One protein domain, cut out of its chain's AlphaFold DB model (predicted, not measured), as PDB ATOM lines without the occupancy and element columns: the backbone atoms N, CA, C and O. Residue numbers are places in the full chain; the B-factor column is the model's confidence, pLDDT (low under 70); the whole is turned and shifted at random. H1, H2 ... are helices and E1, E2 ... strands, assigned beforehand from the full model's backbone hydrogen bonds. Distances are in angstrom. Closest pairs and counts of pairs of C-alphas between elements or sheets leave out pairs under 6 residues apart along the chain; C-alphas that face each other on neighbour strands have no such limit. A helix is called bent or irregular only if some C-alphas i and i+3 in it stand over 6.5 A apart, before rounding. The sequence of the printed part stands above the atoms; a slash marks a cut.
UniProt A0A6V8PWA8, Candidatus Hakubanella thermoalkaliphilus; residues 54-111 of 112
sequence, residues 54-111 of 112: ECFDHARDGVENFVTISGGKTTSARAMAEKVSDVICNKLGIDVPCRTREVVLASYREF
ATOM      1  N   GLU A  54     126.063 125.185 158.760       88.31
ATOM      2  CA  GLU A  54     124.805 125.156 158.021       88.31
ATOM      3  C   GLU A  54     123.637 125.018 158.990       88.31
ATOM      4  O   GLU A  54     123.742 124.332 160.009       88.31
ATOM      5  N   CYS A  55     122.548 125.711 158.667       92.00
ATOM      6  CA  CYS A  55     121.293 125.656 159.395       92.00
ATOM      7  C   CYS A  55     120.269 124.929 158.519       92.00
ATOM      8  O   CYS A  55     120.050 125.318 157.372       92.00
ATOM      9  N   PHE A  56     119.662 123.885 159.064       91.88
ATOM     10  CA  PHE A  56     118.691 123.026 158.406       91.88
ATOM     11  C   PHE A  56     117.326 123.266 159.037       91.88
ATOM     12  O   PHE A  56     117.127 122.939 160.203       91.88
ATOM     13  N   ASP A  57     116.405 123.850 158.276       94.75
ATOM     14  CA  ASP A  57     114.989 123.893 158.637       94.75
ATOM     15  C   ASP A  57     114.309 122.632 158.101       94.75
ATOM     16  O   ASP A  57     114.254 122.423 156.884       94.75
ATOM     17  N   HIS A  58     113.823 121.791 159.011       96.19
ATOM     18  CA  HIS A  58     113.213 120.508 158.683       96.19
ATOM     19  C   HIS A  58     111.735 120.619 158.281       96.19
ATOM     20  O   HIS A  58     111.128 119.606 157.940       96.19
ATOM     21  N   ALA A  59     111.165 121.829 158.200       95.44
ATOM     22  CA  ALA A  59     109.854 122.044 157.577       95.44
ATOM     23  C   ALA A  59     109.819 121.523 156.129       95.44
ATOM     24  O   ALA A  59     108.840 120.921 155.691       95.44
ATOM     25  N   ARG A  60     110.943 121.645 155.407       91.69
ATOM     26  CA  ARG A  60     111.120 121.065 154.062       91.69
ATOM     27  C   ARG A  60     111.050 119.530 154.041       91.69
ATOM     28  O   ARG A  60     110.782 118.950 152.996       91.69
ATOM     29  N   ASP A  61     111.309 118.903 155.186       95.31
ATOM     30  CA  ASP A  61     111.271 117.456 155.400       95.31
ATOM     31  C   ASP A  61     109.920 117.019 156.020       95.31
ATOM     32  O   ASP A  61     109.754 115.862 156.397       95.31
ATOM     33  N   GLY A  62     108.950 117.937 156.144       96.50
ATOM     34  CA  GLY A  62     107.632 117.693 156.740       96.50
ATOM     35  C   GLY A  62     107.593 117.763 158.271       96.50
ATOM     36  O   GLY A  62     106.575 117.410 158.865       96.50
ATOM     37  N   VAL A  63     108.676 118.208 158.921       97.12
ATOM     38  CA  VAL A  63     108.768 118.329 160.384       97.12
ATOM     39  C   VAL A  63     108.828 119.800 160.780       97.12
ATOM     40  O   VAL A  63     109.878 120.440 160.738       97.12
ATOM     41  N   GLU A  64     107.688 120.344 161.195       94.75
ATOM     42  CA  GLU A  64     107.606 121.734 161.641       94.75
ATOM     43  C   GLU A  64     108.324 121.981 162.971       94.75
ATOM     44  O   GLU A  64     108.429 121.105 163.829       94.75
ATOM     45  N   ASN A  65     108.785 123.222 163.152       92.56
ATOM     46  CA  ASN A  65     109.450 123.710 164.369       92.56
ATOM     47  C   ASN A  65     110.700 122.923 164.793       92.56
ATOM     48  O   ASN A  65     111.124 123.005 165.946       92.56
ATOM     49  N   PHE A  66     111.326 122.204 163.860       96.25
ATOM     50  CA  PHE A  66     112.575 121.499 164.095       96.25
ATOM     51  C   PHE A  66     113.687 122.074 163.218       96.25
ATOM     52  O   PHE A  66     113.617 122.052 161.991       96.25
ATOM     53  N   VAL A  67     114.720 122.617 163.864       96.12
ATOM     54  CA  VAL A  67     115.848 123.271 163.195       96.12
ATOM     55  C   VAL A  67     117.152 122.721 163.760       96.12
ATOM     56  O   VAL A  67     117.357 122.721 164.972       96.12
ATOM     57  N   THR A  68     118.048 122.288 162.878       94.69
ATOM     58  CA  THR A  68     119.387 121.812 163.241       94.69
ATOM     59  C   THR A  68     120.437 122.818 162.790       94.69
ATOM     60  O   THR A  68     120.404 123.277 161.652       94.69
ATOM     61  N   ILE A  69     121.429 123.114 163.630       93.06
ATOM     62  CA  ILE A  69     122.663 123.786 163.206       93.06
ATOM     63  C   ILE A  69     123.856 122.857 163.415       93.06
ATOM     64  O   ILE A  69     124.006 122.258 164.477       93.06
ATOM     65  N   SER A  70     124.697 122.711 162.393       90.88
ATOM     66  CA  SER A  70     125.865 121.827 162.439       90.88
ATOM     67  C   SER A  70     127.083 122.463 161.764       90.88
ATOM     68  O   SER A  70     126.982 123.482 161.073       90.88
ATOM     69  N   GLY A  71     128.255 121.864 161.972       87.56
ATOM     70  CA  GLY A  71     129.532 122.370 161.487       87.56
ATOM     71  C   GLY A  71     130.040 123.574 162.278       87.56
ATOM     72  O   GLY A  71     129.825 123.706 163.481       87.56
ATOM     73  N   GLY A  72     130.743 124.461 161.577       86.81
ATOM     74  CA  GLY A  72     131.293 125.684 162.149       86.81
ATOM     75  C   GLY A  72     132.528 125.489 163.025       86.81
ATOM     76  O   GLY A  72     133.146 124.426 163.094       86.81
ATOM     77  N   LYS A  73     132.950 126.591 163.644       89.00
ATOM     78  CA  LYS A  73     134.109 126.678 164.534       89.00
ATOM     79  C   LYS A  73     133.718 127.493 165.759       89.00
ATOM     80  O   LYS A  73     132.854 128.361 165.664       89.00
ATOM     81  N   THR A  74     134.441 127.332 166.863       91.94
ATOM     82  CA  THR A  74     134.275 128.205 168.038       91.94
ATOM     83  C   THR A  74     134.408 129.684 167.667       91.94
ATOM     84  O   THR A  74     133.637 130.514 168.135       91.94
ATOM     85  N   THR A  75     135.311 130.017 166.740       93.12
ATOM     86  CA  THR A  75     135.496 131.392 166.249       93.12
ATOM     87  C   THR A  75     134.288 131.953 165.491       93.12
ATOM     88  O   THR A  75     134.160 133.167 165.377       93.12
ATOM     89  N   SER A  76     133.394 131.099 164.984       92.44
ATOM     90  CA  SER A  76     132.154 131.492 164.306       92.44
ATOM     91  C   SER A  76     130.904 131.267 165.158       92.44
ATOM     92  O   SER A  76     129.804 131.468 164.650       92.44
ATOM     93  N   ALA A  77     131.037 130.860 166.425       94.19
ATOM     94  CA  ALA A  77     129.906 130.458 167.264       94.19
ATOM     95  C   ALA A  77     128.838 131.560 167.403       94.19
ATOM     96  O   ALA A  77     127.649 131.270 167.335       94.19
ATOM     97  N   ARG A  78     129.243 132.835 167.499       96.75
ATOM     98  CA  ARG A  78     128.299 133.968 167.537       96.75
ATOM     99  C   ARG A  78     127.464 134.069 166.253       96.75
ATOM    100  O   ARG A  78     126.253 134.219 166.324       96.75
ATOM    101  N   ALA A  79     128.108 133.959 165.090       95.12
ATOM    102  CA  ALA A  79     127.428 134.017 163.794       95.12
ATOM    103  C   ALA A  79     126.536 132.786 163.553       95.12
ATOM    104  O   ALA A  79     125.481 132.901 162.939       95.12
ATOM    105  N   MET A  80     126.944 131.617 164.061       95.44
ATOM    106  CA  MET A  80     126.110 130.414 164.076       95.44
ATOM    107  C   MET A  80     124.829 130.643 164.876       95.44
ATOM    108  O   MET A  80     123.743 130.394 164.362       95.44
ATOM    109  N   ALA A  81     124.969 131.143 166.107       96.62
ATOM    110  CA  ALA A  81     123.849 131.433 166.992       96.62
ATOM    111  C   ALA A  81     122.891 132.457 166.369       96.62
ATOM    112  O   ALA A  81     121.697 132.206 166.306       96.62
ATOM    113  N   GLU A  82     123.419 133.559 165.834       96.88
ATOM    114  CA  GLU A  82     122.630 134.564 165.114       96.88
ATOM    115  C   GLU A  82     121.827 133.931 163.967       96.88
ATOM    116  O   GLU A  82     120.605 134.033 163.945       96.88
ATOM    117  N   LYS A  83     122.481 133.158 163.090       95.12
ATOM    118  CA  LYS A  83     121.821 132.541 161.933       95.12
ATOM    119  C   LYS A  83     120.684 131.589 162.312       95.12
ATOM    120  O   LYS A  83     119.651 131.598 161.646       95.12
ATOM    121  N   VAL A  84     120.878 130.735 163.321       96.75
ATOM    122  CA  VAL A  84     119.826 129.798 163.757       96.75
ATOM    123  C   VAL A  84     118.703 130.530 164.491       96.75
ATOM    124  O   VAL A  84     117.534 130.207 164.285       96.75
ATOM    125  N   SER A  85     119.029 131.555 165.285       97.00
ATOM    126  CA  SER A  85     118.034 132.395 165.948       97.00
ATOM    127  C   SER A  85     117.163 133.152 164.949       97.00
ATOM    128  O   SER A  85     115.959 133.197 165.165       97.00
ATOM    129  N   ASP A  86     117.715 133.663 163.845       95.75
ATOM    130  CA  ASP A  86     116.929 134.328 162.795       95.75
ATOM    131  C   ASP A  86     115.880 133.381 162.186       95.75
ATOM    132  O   ASP A  86     114.721 133.752 162.007       95.75
ATOM    133  N   VAL A  87     116.261 132.127 161.905       95.38
ATOM    134  CA  VAL A  87     115.332 131.100 161.395       95.38
ATOM    135  C   VAL A  87     114.214 130.833 162.405       95.38
ATOM    136  O   VAL A  87     113.043 130.786 162.030       95.38
ATOM    137  N   ILE A  88     114.565 130.698 163.687       96.25
ATOM    138  CA  ILE A  88     113.596 130.464 164.763       96.25
ATOM    139  C   ILE A  88     112.656 131.667 164.932       96.25
ATOM    140  O   ILE A  88     111.445 131.480 165.004       96.25
ATOM    141  N   CYS A  89     113.183 132.893 164.961       96.94
ATOM    142  CA  CYS A  89     112.384 134.108 165.123       96.94
ATOM    143  C   CYS A  89     111.376 134.261 163.979       96.94
ATOM    144  O   CYS A  89     110.193 134.469 164.240       96.94
ATOM    145  N   ASN A  90     111.808 134.027 162.735       94.31
ATOM    146  CA  ASN A  90     110.921 134.028 161.572       94.31
ATOM    147  C   ASN A  90     109.791 132.996 161.700       94.31
ATOM    148  O   ASN A  90     108.635 133.322 161.438       94.31
ATOM    149  N   LYS A  91     110.095 131.768 162.145       94.56
ATOM    150  CA  LYS A  91     109.073 130.731 162.374       94.56
ATOM    151  C   LYS A  91     108.063 131.108 163.456       94.56
ATOM    152  O   LYS A  91     106.898 130.737 163.355       94.56
ATOM    153  N   LEU A  92     108.506 131.830 164.481       96.19
ATOM    154  CA  LEU A  92     107.667 132.262 165.598       96.19
ATOM    155  C   LEU A  92     106.952 133.599 165.344       96.19
ATOM    156  O   LEU A  92     106.204 134.048 166.209       96.19
ATOM    157  N   GLY A  93     107.172 134.245 164.193       96.75
ATOM    158  CA  GLY A  93     106.628 135.576 163.904       96.75
ATOM    159  C   GLY A  93     107.202 136.677 164.802       96.75
ATOM    160  O   GLY A  93     106.530 137.671 165.070       96.75
ATOM    161  N   ILE A  94     108.422 136.488 165.305       98.00
ATOM    162  CA  ILE A  94     109.124 137.441 166.165       98.00
ATOM    163  C   ILE A  94     110.048 138.290 165.289       98.00
ATOM    164  O   ILE A  94     110.977 137.763 164.683       98.00
ATOM    165  N   ASP A  95     109.828 139.603 165.272       96.88
ATOM    166  CA  ASP A  95     110.696 140.568 164.590       96.88
ATOM    167  C   ASP A  95     111.528 141.347 165.618       96.88
ATOM    168  O   ASP A  95     111.072 142.328 166.211       96.88
ATOM    169  N   VAL A  96     112.737 140.852 165.899       96.38
ATOM    170  CA  VAL A  96     113.691 141.495 166.812       96.38
ATOM    171  C   VAL A  96     115.111 141.427 166.241       96.38
ATOM    172  O   VAL A  96     115.538 140.365 165.789       96.38
ATOM    173  N   PRO A  97     115.891 142.522 166.293       95.69
ATOM    174  CA  PRO A  97     117.260 142.510 165.796       95.69
ATOM    175  C   PRO A  97     118.195 141.730 166.731       95.69
ATOM    176  O   PRO A  97     118.104 141.822 167.961       95.69
ATOM    177  N   CYS A  98     119.159 141.007 166.155       97.50
ATOM    178  CA  CYS A  98     120.212 140.362 166.930       97.50
ATOM    179  C   CYS A  98     121.118 141.408 167.597       97.50
ATOM    180  O   CYS A  98     121.659 142.296 166.943       97.50
ATOM    181  N   ARG A  99     121.343 141.273 168.911       97.38
ATOM    182  CA  ARG A  99     122.196 142.191 169.696       97.38
ATOM    183  C   ARG A  99     123.535 141.584 170.113       97.38
ATOM    184  O   ARG A  99     124.341 142.237 170.766       97.38
ATOM    185  N   THR A 100     123.803 140.327 169.752       97.38
ATOM    186  CA  THR A 100     124.965 139.566 170.262       97.38
ATOM    187  C   THR A 100     126.320 140.156 169.871       97.38
ATOM    188  O   THR A 100     127.338 139.775 170.437       97.38
ATOM    189  N   ARG A 101     126.357 141.070 168.894       97.00
ATOM    190  CA  ARG A 101     127.566 141.812 168.519       97.00
ATOM    191  C   ARG A 101     127.958 142.878 169.549       97.00
ATOM    192  O   ARG A 101     129.137 143.194 169.657       97.00
ATOM    193  N   GLU A 102     126.981 143.429 170.261       97.25
ATOM    194  CA  GLU A 102     127.143 144.571 171.171       97.25
ATOM    195  C   GLU A 102     127.066 144.146 172.641       97.25
ATOM    196  O   GLU A 102     127.624 144.804 173.515       97.25
ATOM    197  N   VAL A 103     126.393 143.027 172.922       96.94
ATOM    198  CA  VAL A 103     126.261 142.486 174.277       96.94
ATOM    199  C   VAL A 103     127.574 141.840 174.718       96.94
ATOM    200  O   VAL A 103     128.028 140.852 174.141       96.94
ATOM    201  N   VAL A 104     128.160 142.382 175.783       96.38
ATOM    202  CA  VAL A 104     129.343 141.816 176.438       96.38
ATOM    203  C   VAL A 104     128.945 140.554 177.208       96.38
ATOM    204  O   VAL A 104     127.925 140.535 177.896       96.38
ATOM    205  N   LEU A 105     129.743 139.491 177.085       95.38
ATOM    206  CA  LEU A 105     129.545 138.268 177.865       95.38
ATOM    207  C   LEU A 105     129.818 138.525 179.351       95.38
ATOM    208  O   LEU A 105     130.712 139.301 179.691       95.38
ATOM    209  N   ALA A 106     129.088 137.827 180.222       95.00
ATOM    210  CA  ALA A 106     129.335 137.853 181.661       95.00
ATOM    211  C   ALA A 106     130.797 137.503 181.974       95.00
ATOM    212  O   ALA A 106     131.407 136.646 181.319       95.00
ATOM    213  N   SER A 107     131.370 138.178 182.969       94.94
ATOM    214  CA  SER A 107     132.754 137.924 183.359       94.94
ATOM    215  C   SER A 107     132.874 136.536 183.973       94.94
ATOM    216  O   SER A 107     132.078 136.158 184.829       94.94
ATOM    217  N   TYR A 108     133.924 135.787 183.626       92.12
ATOM    218  CA  TYR A 108     134.176 134.491 184.272       92.12
ATOM    219  C   TYR A 108     134.356 134.624 185.798       92.12
ATOM    220  O   TYR A 108     134.141 133.659 186.521       92.12
ATOM    221  N   ARG A 109     134.715 135.819 186.292       94.81
ATOM    222  CA  ARG A 109     134.865 136.140 187.724       94.81
ATOM    223  C   ARG A 109     133.544 136.211 188.493       94.81
ATOM    224  O   ARG A 109     133.569 136.369 189.700       94.81
ATOM    225  N   GLU A 110     132.408 136.158 187.809       93.38
ATOM    226  CA  GLU A 110     131.095 136.100 188.464       93.38
ATOM    227  C   GLU A 110     130.727 134.669 188.889       93.38
ATOM    228  O   GLU A 110     129.759 134.475 189.618       93.38
ATOM    229  N   PHE A 111     131.497 133.665 188.451       85.56
ATOM    230  CA  PHE A 111     131.210 132.242 188.655       85.56
ATOM    231  C   PHE A 111     132.280 131.498 189.479       85.56
ATOM    232  O   PHE A 111     132.136 130.295 189.703       85.56
TER     233      PHE A 111
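Overview. This is residues 54 to 111 of the 112 residues of a protein of Candidatus Hakubanella thermoalkaliphilus (UniProt A0A6V8PWA8). A small flat body, in which one long helix, H2, runs alongside a ribbon of two antiparallel strands, E1 and E2, with the short helix H1 at one end of the ribbon; after H2 the backbone folds back past it on the side away from the strands, and a tail, residues 102 to 111, sticks out from the body. The printed part has 58 residues, with two named helices and two named strands in the order E1, H1, E2, H2, and the sheet has the order E1 - E2, antiparallel. The class is mixed, helices and strands. The whole is loose, with a radius of gyration of the C-alphas of 13.9 A, and elongated, spanning 45 by 26 by 19 A.

Arrangement. E1, residues 54 to 57, and E2, residues 67 to 71, are antiparallel neighbours, with 165 degrees between their directions. The C-alphas of Cys 55 and Ile 69 face each other at 4.5 A. Across the pair, N 56 and O 68 are 2.8 A apart and N 68 and O 56 are 2.9 A apart, both within hydrogen-bond range. Between these strands comes H1, residues 58 to 61; its closest C-alpha pair with E2 is that of His 58 and Val 67, 5.9 A apart. H2, residues 74 to 92, has Val 84 nearest to both strands: the closest C-alphas of E1 and H2 are those of Cys 55 and Val 84, at 6.2 A, and those of E2 and H2 are Ile 69 and Val 84, at 6.7 A. H1 and H2 are apart. In H2, 13 of 15 O i to N i+4 pairs are within hydrogen-bond range, while H1 is too short for such a pair.

Along the chain. E1 begins at C-alpha 54, (124.805, 125.156, 158.021). H1 has four residues, from His 58 to Asp 61. E2, from Val 67 to Gly 71, measures 13.8 A from first to last C-alpha. H2 measures 27.0 A, from C-alpha 74 at (134.275, 128.205, 168.038) to C-alpha 92 at (107.667, 132.262, 165.598); it is irregular, with C-alphas 75 and 78 lying 7.8 A apart.

Size, cuts and confidence. The C-alphas of Gly 62 and Arg 109 are the two farthest apart, at 45.2 A. Residues 102 to 111 stand free; without them the body has 48 residues and spans 32 by 26 by 9 A. The links E1 to H1, H1 to E2 and E2 to H2 are tight, and residues 93 to 111 hold no named element. The printed part has no cut. Its mean pLDDT is 94.6, and no printed residue is under 70.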